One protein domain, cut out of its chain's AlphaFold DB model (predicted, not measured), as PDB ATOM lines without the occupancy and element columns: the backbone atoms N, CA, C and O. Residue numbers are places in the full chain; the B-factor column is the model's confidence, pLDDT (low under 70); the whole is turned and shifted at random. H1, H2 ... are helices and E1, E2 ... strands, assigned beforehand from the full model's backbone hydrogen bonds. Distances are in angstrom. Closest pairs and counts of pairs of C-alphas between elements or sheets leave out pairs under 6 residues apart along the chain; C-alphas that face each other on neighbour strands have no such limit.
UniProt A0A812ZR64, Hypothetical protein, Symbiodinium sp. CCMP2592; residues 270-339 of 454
ATOM      1  N   ASN A 270     205.731 212.249 189.745       82.56
ATOM      2  CA  ASN A 270     206.928 211.631 189.153       82.56
ATOM      3  C   ASN A 270     207.795 210.870 190.173       82.56
ATOM      4  O   ASN A 270     209.030 210.873 190.086       82.56
ATOM      5  N   ILE A 271     207.143 210.262 191.170       79.56
ATOM      6  CA  ILE A 271     207.758 209.490 192.253       79.56
ATOM      7  C   ILE A 271     207.090 208.116 192.291       79.56
ATOM      8  O   ILE A 271     205.866 208.022 192.256       79.56
ATOM      9  N   ALA A 272     207.881 207.054 192.402       83.69
ATOM     10  CA  ALA A 272     207.365 205.708 192.627       83.69
ATOM     11  C   ALA A 272     208.232 204.946 193.631       83.69
ATOM     12  O   ALA A 272     209.438 205.185 193.751       83.69
ATOM     13  N   HIS A 273     207.617 204.025 194.370       83.69
ATOM     14  CA  HIS A 273     208.340 203.172 195.304       83.69
ATOM     15  C   HIS A 273     209.232 202.168 194.549       83.69
ATOM     16  O   HIS A 273     208.860 201.661 193.490       83.69
ATOM     17  N   ILE A 274     210.408 201.839 195.094       82.75
ATOM     18  CA  ILE A 274     211.372 200.945 194.425       82.75
ATOM     19  C   ILE A 274     210.796 199.547 194.153       82.75
ATOM     20  O   ILE A 274     211.112 198.933 193.135       82.75
ATOM     21  N   ASN A 275     209.911 199.057 195.027       82.81
ATOM     22  CA  ASN A 275     209.256 197.764 194.827       82.81
ATOM     23  C   ASN A 275     208.183 197.831 193.736       82.81
ATOM     24  O   ASN A 275     207.989 196.842 193.042       82.81
ATOM     25  N   GLU A 276     207.513 198.971 193.544       83.94
ATOM     26  CA  GLU A 276     206.561 199.131 192.437       83.94
ATOM     27  C   GLU A 276     207.281 199.074 191.091       83.94
ATOM     28  O   GLU A 276     206.841 198.372 190.187       83.94
ATOM     29  N   ILE A 277     208.430 199.744 190.989       83.25
ATOM     30  CA  ILE A 277     209.269 199.749 189.784       83.25
ATOM     31  C   ILE A 277     209.782 198.339 189.468       83.25
ATOM     32  O   ILE A 277     209.720 197.890 188.327       83.25
ATOM     33  N   ASN A 278     210.249 197.611 190.485       84.00
ATOM     34  CA  ASN A 278     210.782 196.259 190.310       84.00
ATOM     35  C   ASN A 278     209.699 195.186 190.131       84.00
ATOM     36  O   ASN A 278     210.016 194.071 189.718       84.00
ATOM     37  N   ASN A 279     208.433 195.492 190.427       82.88
ATOM     38  CA  ASN A 279     207.298 194.590 190.224       82.88
ATOM     39  C   ASN A 279     206.482 194.908 188.968       82.88
ATOM     40  O   ASN A 279     205.603 194.124 188.613       82.88
ATOM     41  N   ASP A 280     206.783 196.007 188.276       84.56
ATOM     42  CA  ASP A 280     206.111 196.350 187.033       84.56
ATOM     43  C   ASP A 280     206.469 195.359 185.914       84.56
ATOM     44  O   ASP A 280     207.636 195.058 185.645       84.56
ATOM     45  N   ARG A 281     205.432 194.830 185.257       78.69
ATOM     46  CA  ARG A 281     205.569 193.802 184.221       78.69
ATOM     47  C   ARG A 281     206.340 194.317 183.006       78.69
ATOM     48  O   ARG A 281     207.185 193.598 182.485       78.69
ATOM     49  N   TYR A 282     206.065 195.548 182.580       81.50
ATOM     50  CA  TYR A 282     206.701 196.144 181.410       81.50
ATOM     51  C   TYR A 282     208.172 196.463 181.696       81.50
ATOM     52  O   TYR A 282     209.047 196.105 180.911       81.50
ATOM     53  N   LEU A 283     208.476 197.038 182.862       82.19
ATOM     54  CA  LEU A 283     209.859 197.316 183.247       82.19
ATOM     55  C   LEU A 283     210.685 196.042 183.441       82.19
ATOM     56  O   LEU A 283     211.854 196.039 183.067       82.19
ATOM     57  N   ARG A 284     210.108 194.946 183.955       81.25
ATOM     58  CA  ARG A 284     210.789 193.638 184.018       81.25
ATOM     59  C   ARG A 284     211.131 193.091 182.633       81.25
ATOM     60  O   ARG A 284     212.234 192.586 182.437       81.25
ATOM     61  N   GLU A 285     210.215 193.217 181.675       79.50
ATOM     62  CA  GLU A 285     210.448 192.813 180.285       79.50
ATOM     63  C   GLU A 285     211.574 193.649 179.647       79.50
ATOM     64  O   GLU A 285     212.469 193.087 179.015       79.50
ATOM     65  N   VAL A 286     211.607 194.965 179.888       80.38
ATOM     66  CA  VAL A 286     212.672 195.861 179.396       80.38
ATOM     67  C   VAL A 286     214.013 195.606 180.095       80.38
ATOM     68  O   VAL A 286     215.055 195.616 179.441       80.38
ATOM     69  N   MET A 287     214.006 195.341 181.404       81.62
ATOM     70  CA  MET A 287     215.181 195.001 182.217       81.62
ATOM     71  C   MET A 287     215.857 193.699 181.758       81.62
ATOM     72  O   MET A 287     217.088 193.633 181.682       81.62
ATOM     73  N   ALA A 288     215.057 192.692 181.394       77.81
ATOM     74  CA  ALA A 288     215.534 191.422 180.849       77.81
ATOM     75  C   ALA A 288     216.138 191.562 179.438       77.81
ATOM     76  O   ALA A 288     216.989 190.764 179.050       77.81
ATOM     77  N   GLN A 289     215.725 192.585 178.683       78.38
ATOM     78  CA  GLN A 289     216.189 192.860 177.318       78.38
ATOM     79  C   GLN A 289     217.430 193.774 177.256       78.38
ATOM     80  O   GLN A 289     217.945 194.021 176.165       78.38
ATOM     81  N   GLN A 290     217.940 194.266 178.396       74.56
ATOM     82  CA  GLN A 290     219.143 195.109 178.423       74.56
ATOM     83  C   GLN A 290     220.427 194.302 178.160       74.56
ATOM     84  O   GLN A 290     220.683 193.272 178.787       74.56
ATOM     85  N   ALA A 291     221.284 194.819 177.276       57.03
ATOM     86  CA  ALA A 291     222.639 194.319 177.026       57.03
ATOM     87  C   ALA A 291     223.674 195.270 177.661       57.03
ATOM     88  O   ALA A 291     223.450 196.480 177.652       57.03
ATOM     89  N   PRO A 292     224.821 194.795 178.196       55.72
ATOM     90  CA  PRO A 292     225.430 193.465 178.038       55.72
ATOM     91  C   PRO A 292     225.047 192.417 179.101       55.72
ATOM     92  O   PRO A 292     225.439 191.260 178.967       55.72
ATOM     93  N   LYS A 293     224.319 192.793 180.160       68.38
ATOM     94  CA  LYS A 293     223.765 191.859 181.153       68.38
ATOM     95  C   LYS A 293     222.325 192.256 181.479       68.38
ATOM     96  O   LYS A 293     222.103 193.447 181.701       68.38
ATOM     97  N   PRO A 294     221.397 191.286 181.580       69.81
ATOM     98  CA  PRO A 294     220.044 191.569 182.026       69.81
ATOM     99  C   PRO A 294     220.103 192.140 183.442       69.81
ATOM    100  O   PRO A 294     220.819 191.635 184.313       69.81
ATOM    101  N   ILE A 295     219.379 193.228 183.661       75.00
ATOM    102  CA  ILE A 295     219.277 193.854 184.975       75.00
ATOM    103  C   ILE A 295     218.174 193.105 185.718       75.00
ATOM    104  O   ILE A 295     217.060 193.016 185.229       75.00
ATOM    105  N   SER A 296     218.458 192.524 186.883       72.56
ATOM    106  CA  SER A 296     217.429 191.789 187.639       72.56
ATOM    107  C   SER A 296     216.468 192.720 188.382       72.56
ATOM    108  O   SER A 296     215.307 192.380 188.590       72.56
ATOM    109  N   ALA A 297     216.962 193.882 188.806       78.12
ATOM    110  CA  ALA A 297     216.196 194.903 189.502       78.12
ATOM    111  C   ALA A 297     216.912 196.256 189.431       78.12
ATOM    112  O   ALA A 297     218.146 196.334 189.484       78.12
ATOM    113  N   VAL A 298     216.130 197.333 189.429       80.12
ATOM    114  CA  VAL A 298     216.617 198.688 189.674       80.12
ATOM    115  C   VAL A 298     217.051 198.771 191.136       80.12
ATOM    116  O   VAL A 298     216.235 198.773 192.060       80.12
ATOM    117  N   ASN A 299     218.364 198.793 191.356       81.75
ATOM    118  CA  ASN A 299     218.982 198.834 192.678       81.75
ATOM    119  C   ASN A 299     219.784 200.133 192.880       81.75
ATOM    120  O   ASN A 299     219.980 200.931 191.963       81.75
ATOM    121  N   LYS A 300     220.298 200.344 194.099       76.31
ATOM    122  CA  LYS A 300     221.114 201.528 194.429       76.31
ATOM    123  C   LYS A 300     222.364 201.671 193.556       76.31
ATOM    124  O   LYS A 300     222.852 202.781 193.402       76.31
ATOM    125  N   VAL A 301     222.913 200.571 193.038       78.88
ATOM    126  CA  VAL A 301     224.124 200.586 192.201       78.88
ATOM    127  C   VAL A 301     223.793 201.098 190.804       78.88
ATOM    128  O   VAL A 301     224.519 201.937 190.285       78.88
ATOM    129  N   TRP A 302     222.666 200.662 190.242       80.56
ATOM    130  CA  TRP A 302     222.162 201.150 188.964       80.56
ATOM    131  C   TRP A 302     221.750 202.626 189.055       80.56
ATOM    132  O   TRP A 302     222.185 203.443 188.253       80.56
ATOM    133  N   LEU A 303     221.033 203.021 190.113       79.94
ATOM    134  CA  LEU A 303     220.665 204.429 190.328       79.94
ATOM    135  C   LEU A 303     221.884 205.355 190.464       79.94
ATOM    136  O   LEU A 303     221.828 206.488 190.002       79.94
ATOM    137  N   LYS A 304     222.995 204.867 191.036       77.62
ATOM    138  CA  LYS A 304     224.267 205.609 191.113       77.62
ATOM    139  C   LYS A 304     224.912 205.867 189.748       77.62
ATOM    140  O   LYS A 304     225.673 206.815 189.598       77.62
ATOM    141  N   GLN A 305     224.639 205.022 188.756       78.56
ATOM    142  CA  GLN A 305     225.137 205.205 187.389       78.56
ATOM    143  C   GLN A 305     224.293 206.229 186.615       78.56
ATOM    144  O   GLN A 305     224.805 206.876 185.706       78.56
ATOM    145  N   HIS A 306     223.039 206.440 187.034       77.00
ATOM    146  CA  HIS A 306     222.070 207.327 186.383       77.00
ATOM    147  C   HIS A 306     221.579 208.468 187.304       77.00
ATOM    148  O   HIS A 306     220.450 208.946 187.164       77.00
ATOM    149  N   GLU A 307     222.430 208.958 188.221       70.88
ATOM    150  CA  GLU A 307     222.102 210.039 189.183       70.88
ATOM    151  C   GLU A 307     221.698 211.359 188.502       70.88
ATOM    152  O   GLU A 307     220.978 212.181 189.073       70.88
ATOM    153  N   ALA A 308     222.129 211.564 187.252       72.94
ATOM    154  CA  ALA A 308     221.738 212.720 186.449       72.94
ATOM    155  C   ALA A 308     220.225 212.752 186.152       72.94
ATOM    156  O   ALA A 308     219.646 213.833 186.029       72.94
ATOM    157  N   LEU A 309     219.583 211.582 186.060       74.88
ATOM    158  CA  LEU A 309     218.180 211.432 185.663       74.88
ATOM    159  C   LEU A 309     217.274 211.046 186.837       74.88
ATOM    160  O   LEU A 309     216.142 211.535 186.921       74.88
ATOM    161  N   PHE A 310     217.780 210.234 187.770       81.81
ATOM    162  CA  PHE A 310     217.007 209.693 188.885       81.81
ATOM    163  C   PHE A 310     217.609 210.064 190.243       81.81
ATOM    164  O   PHE A 310     218.815 209.992 190.462       81.81
ATOM    165  N   THR A 311     216.745 210.420 191.192       79.81
ATOM    166  CA  THR A 311     217.095 210.719 192.581       79.81
ATOM    167  C   THR A 311     216.433 209.705 193.508       79.81
ATOM    168  O   THR A 311     215.217 209.514 193.464       79.81
ATOM    169  N   LEU A 312     217.225 209.086 194.385       81.00
ATOM    170  CA  LEU A 312     216.719 208.217 195.445       81.00
ATOM    171  C   LEU A 312     216.242 209.066 196.632       81.00
ATOM    172  O   LEU A 312     217.029 209.782 197.254       81.00
ATOM    173  N   LEU A 313     214.960 208.964 196.967       79.06
ATOM    174  CA  LEU A 313     214.345 209.577 198.138       79.06
ATOM    175  C   LEU A 313     214.148 208.515 199.223       79.06
ATOM    176  O   LEU A 313     213.715 207.398 198.948       79.06
ATOM    177  N   ARG A 314     214.468 208.869 200.468       78.12
ATOM    178  CA  ARG A 314     214.235 208.019 201.641       78.12
ATOM    179  C   ARG A 314     213.180 208.683 202.510       78.12
ATOM    180  O   ARG A 314     213.377 209.828 202.923       78.12
ATOM    181  N   ALA A 315     212.077 207.989 202.744       73.75
ATOM    182  CA  ALA A 315     211.005 208.471 203.603       73.75
ATOM    183  C   ALA A 315     211.324 208.211 205.093       73.75
ATOM    184  O   ALA A 315     212.332 207.582 205.437       73.75
ATOM    185  N   GLN A 316     210.526 208.804 205.992       65.88
ATOM    186  CA  GLN A 316     210.749 208.777 207.452       65.88
ATOM    187  C   GLN A 316     210.616 207.365 208.053       65.88
ATOM    188  O   GLN A 316     211.209 207.069 209.086       65.88
ATOM    189  N   ASP A 317     209.888 206.502 207.357       68.88
ATOM    190  CA  ASP A 317     209.651 205.073 207.578       68.88
ATOM    191  C   ASP A 317     210.785 204.161 207.072       68.88
ATOM    192  O   ASP A 317     210.697 202.945 207.209       68.88
ATOM    193  N   ASN A 318     211.876 204.729 206.537       69.94
ATOM    194  CA  ASN A 318     212.990 204.002 205.922       69.94
ATOM    195  C   ASN A 318     212.668 203.354 204.556       69.94
ATOM    196  O   ASN A 318     213.493 202.600 204.029       69.94
ATOM    197  N   GLU A 319     211.533 203.685 203.948       77.94
ATOM    198  CA  GLU A 319     211.181 203.232 202.604       77.94
ATOM    199  C   GLU A 319     211.933 204.015 201.520       77.94
ATOM    200  O   GLU A 319     212.411 205.139 201.727       77.94
ATOM    201  N   MET A 320     212.088 203.389 200.350       80.06
ATOM    202  CA  MET A 320     212.908 203.907 199.254       80.06
ATOM    203  C   MET A 320     212.060 204.213 198.026       80.06
ATOM    204  O   MET A 320     211.489 203.318 197.405       80.06
ATOM    205  N   TYR A 321     212.068 205.479 197.630       83.06
ATOM    206  CA  TYR A 321     211.351 205.990 196.471       83.06
ATOM    207  C   TYR A 321     212.338 206.487 195.415       83.06
ATOM    208  O   TYR A 321     213.397 207.028 195.734       83.06
ATOM    209  N   ILE A 322     211.993 206.312 194.146       83.81
ATOM    210  CA  ILE A 322     212.760 206.809 193.007       83.81
ATOM    211  C   ILE A 322     211.952 207.942 192.386       83.81
ATOM    212  O   ILE A 322     210.769 207.787 192.088       83.81
ATOM    213  N   ALA A 323     212.598 209.091 192.223       82.31
ATOM    214  CA  ALA A 323     212.009 210.285 191.641       82.31
ATOM    215  C   ALA A 323     212.842 210.773 190.460       82.31
ATOM    216  O   ALA A 323     214.064 210.608 190.441       82.31
ATOM    217  N   ARG A 324     212.212 211.455 189.506       80.00
ATOM    218  CA  ARG A 324     212.945 212.152 188.440       80.00
ATOM    219  C   ARG A 324     213.691 213.364 189.012       80.00
ATOM    220  O   ARG A 324     213.093 214.202 189.691       80.00
ATOM    221  N   THR A 325     214.984 213.508 188.713       72.81
ATOM    222  CA  THR A 325     215.842 214.566 189.287       72.81
ATOM    223  C   THR A 325     215.317 215.978 188.980       72.81
ATOM    224  O   THR A 325     215.325 216.845 189.857       72.81
ATOM    225  N   GLN A 326     214.754 216.203 187.786       63.12
ATOM    226  CA  GLN A 326     214.135 217.483 187.404       63.12
ATOM    227  C   GLN A 326     212.907 217.826 188.275       63.12
ATOM    228  O   GLN A 326     212.820 218.936 188.804       63.12
ATOM    229  N   ALA A 327     212.034 216.851 188.554       59.31
ATOM    230  CA  ALA A 327     210.842 217.042 189.386       59.31
ATOM    231  C   ALA A 327     211.189 217.390 190.849       59.31
ATOM    232  O   ALA A 327     210.537 218.233 191.468       59.31
ATOM    233  N   VAL A 328     212.268 216.814 191.394       60.47
ATOM    234  CA  VAL A 328     212.763 217.146 192.742       60.47
ATOM    235  C   VAL A 328     213.344 218.565 192.791       60.47
ATOM    236  O   VAL A 328     213.151 219.280 193.780       60.47
ATOM    237  N   THR A 329     214.032 219.013 191.734       59.22
ATOM    238  CA  THR A 329     214.533 220.397 191.661       59.22
ATOM    239  C   THR A 329     213.411 221.422 191.529       59.22
ATOM    240  O   THR A 329     213.483 222.480 192.162       59.22
ATOM    241  N   ASP A 330     212.343 221.094 190.805       59.78
ATOM    242  CA  ASP A 330     211.181 221.966 190.646       59.78
ATOM    243  C   ASP A 330     210.325 222.010 191.914       59.78
ATOM    244  O   ASP A 330     209.926 223.097 192.329       59.78
ATOM    245  N   GLN A 331     210.155 220.891 192.632       60.19
ATOM    246  CA  GLN A 331     209.535 220.898 193.963       60.19
ATOM    247  C   GLN A 331     210.357 221.686 194.993       60.19
ATOM    248  O   GLN A 331     209.781 222.405 195.812       60.19
ATOM    249  N   LYS A 332     211.696 221.606 194.966       59.88
ATOM    250  CA  LYS A 332     212.554 222.422 195.847       59.88
ATOM    251  C   LYS A 332     212.459 223.912 195.511       59.88
ATOM    252  O   LYS A 332     212.367 224.725 196.428       59.88
ATOM    253  N   LYS A 333     212.411 224.283 194.226       59.28
ATOM    254  CA  LYS A 333     212.186 225.672 193.786       59.28
ATOM    255  C   LYS A 333     210.773 226.164 194.114       59.28
ATOM    256  O   LYS A 333     210.623 227.319 194.505       59.28
ATOM    257  N   ALA A 334     209.754 225.310 194.009       57.16
ATOM    258  CA  ALA A 334     208.375 225.624 194.382       57.16
ATOM    259  C   ALA A 334     208.226 225.808 195.900       57.16
ATOM    260  O   ALA A 334     207.653 226.805 196.331       57.16
ATOM    261  N   LYS A 335     208.831 224.935 196.720       58.19
ATOM    262  CA  LYS A 335     208.887 225.096 198.184       58.19
ATOM    263  C   LYS A 335     209.680 226.336 198.604       58.19
ATOM    264  O   LYS A 335     209.243 227.040 199.508       58.19
ATOM    265  N   ALA A 336     210.786 226.656 197.926       55.03
ATOM    266  CA  ALA A 336     211.549 227.882 198.182       55.03
ATOM    267  C   ALA A 336     210.773 229.153 197.785       55.03
ATOM    268  O   ALA A 336     210.820 230.148 198.503       55.03
ATOM    269  N   LYS A 337     210.001 229.120 196.686       54.38
ATOM    270  CA  LYS A 337     209.098 230.219 196.299       54.38
ATOM    271  C   LYS A 337     207.894 230.358 197.237       54.38
ATOM    272  O   LYS A 337     207.509 231.483 197.533       54.38
ATOM    273  N   MET A 338     207.337 229.256 197.743       50.41
ATOM    274  CA  MET A 338     206.250 229.288 198.731       50.41
ATOM    275  C   MET A 338     206.725 229.777 200.108       50.41
ATOM    276  O   MET A 338     206.035 230.571 200.736       50.41
ATOM    277  N   GLN A 339     207.934 229.413 200.549       49.72
ATOM    278  CA  GLN A 339     208.503 229.927 201.806       49.72
ATOM    279  C   GLN A 339     208.919 231.404 201.739       49.72
ATOM    280  O   GLN A 339     208.970 232.062 202.774       49.72
TER     281      GLN A 339
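What this domain is: This is residues 270 to 339 of the 454 residues of the protein "Hypothetical protein" of Symbiodinium sp. CCMP2592 (UniProt A0A812ZR64). Look for a small, twisted sheet of three strands, E1, E3 and E2, with short helices H1, H2 and H3 and a long loop gathered loosely toward one end and helix H4 leaving the other end as a straight arm. Residues 329 to 339 of H4 stick out free and lengthen the whole, whose longest span is 45 A against 34 A for the body without them, while H2 lies away from the sheet near the opposite end. The printed part has 70 residues, with elements in the order E1, H1, H2, H3, E2, E3, H4; the sheet runs E1, E3, E2, all antiparallel, and the class is mixed, helices and strands. The whole is loose, with a radius of gyration of the C-alphas of 14.0 A, and elongated, spanning 45 by 25 by 20 A.

Where its parts are: Find C-alpha 271 at (207.758, 209.490, 192.253), where E1 begins; it runs over residues 271 to 273. H1 follows at residues 274 to 279 and H2 at residues 281 to 288, 10.8 A from first to last C-alpha. Go on to C-alpha 300 at (221.114, 201.528, 194.429), where H3, residues 300 to 305, begins. E2 is residues 310 to 314, 13.2 A, and E3 is residues 320 to 324, 13.6 A. H4, residues 325 to 339, runs 21.1 A to C-alpha 339 at (208.503, 229.927, 201.806).

How they stand to each other: Start at the inner strand E3. It is antiparallel to E1 at 153 degrees, with N 272 and O 322 3.0 A apart, within hydrogen-bond range. E2 and E3 form a hairpin, antiparallel at 148 degrees, with N 311 and O 323 2.8 A apart, also within range. H1 is on the sheet but over none of its strands; its closest C-alphas to E3 are those of Ile 274 and Tyr 321, 5.4 A apart. H3 only grazes the sheet, with its residues 300 to 304; its closest C-alphas to E2 are those of Leu 303 and Phe 310, 6.6 A apart. H4 only grazes the sheet too, with its residues 325 to 328; its closest C-alphas to E2 are those of Thr 325 and Phe 310, 5.0 A apart. H2 is not on the sheet; it is close to H1 but not clearly touching it, the closest C-alphas being those of Asn 278 and Arg 284, 6.8 A apart, and their lines are about perpendicular at 88 degrees. H1 and H3 are apart, and so are H2 and H3. In H1, H2, H3 and H4 every O i to N i+4 pair is within hydrogen-bond range.

The domain as a whole: The C-alphas farthest apart are those of Pro 292 and Gln 339, at 46.7 A. Without the free residues 329 to 339, the body spans 34 by 22 by 18 A. The printed part has no cut; the link from H2 to H3, 11 residues, is long, and the other links are tight. The mean pLDDT of the printed part is 73.7, and it is under 70 at residues 291 to 294, 316 to 318 and 326 to 339.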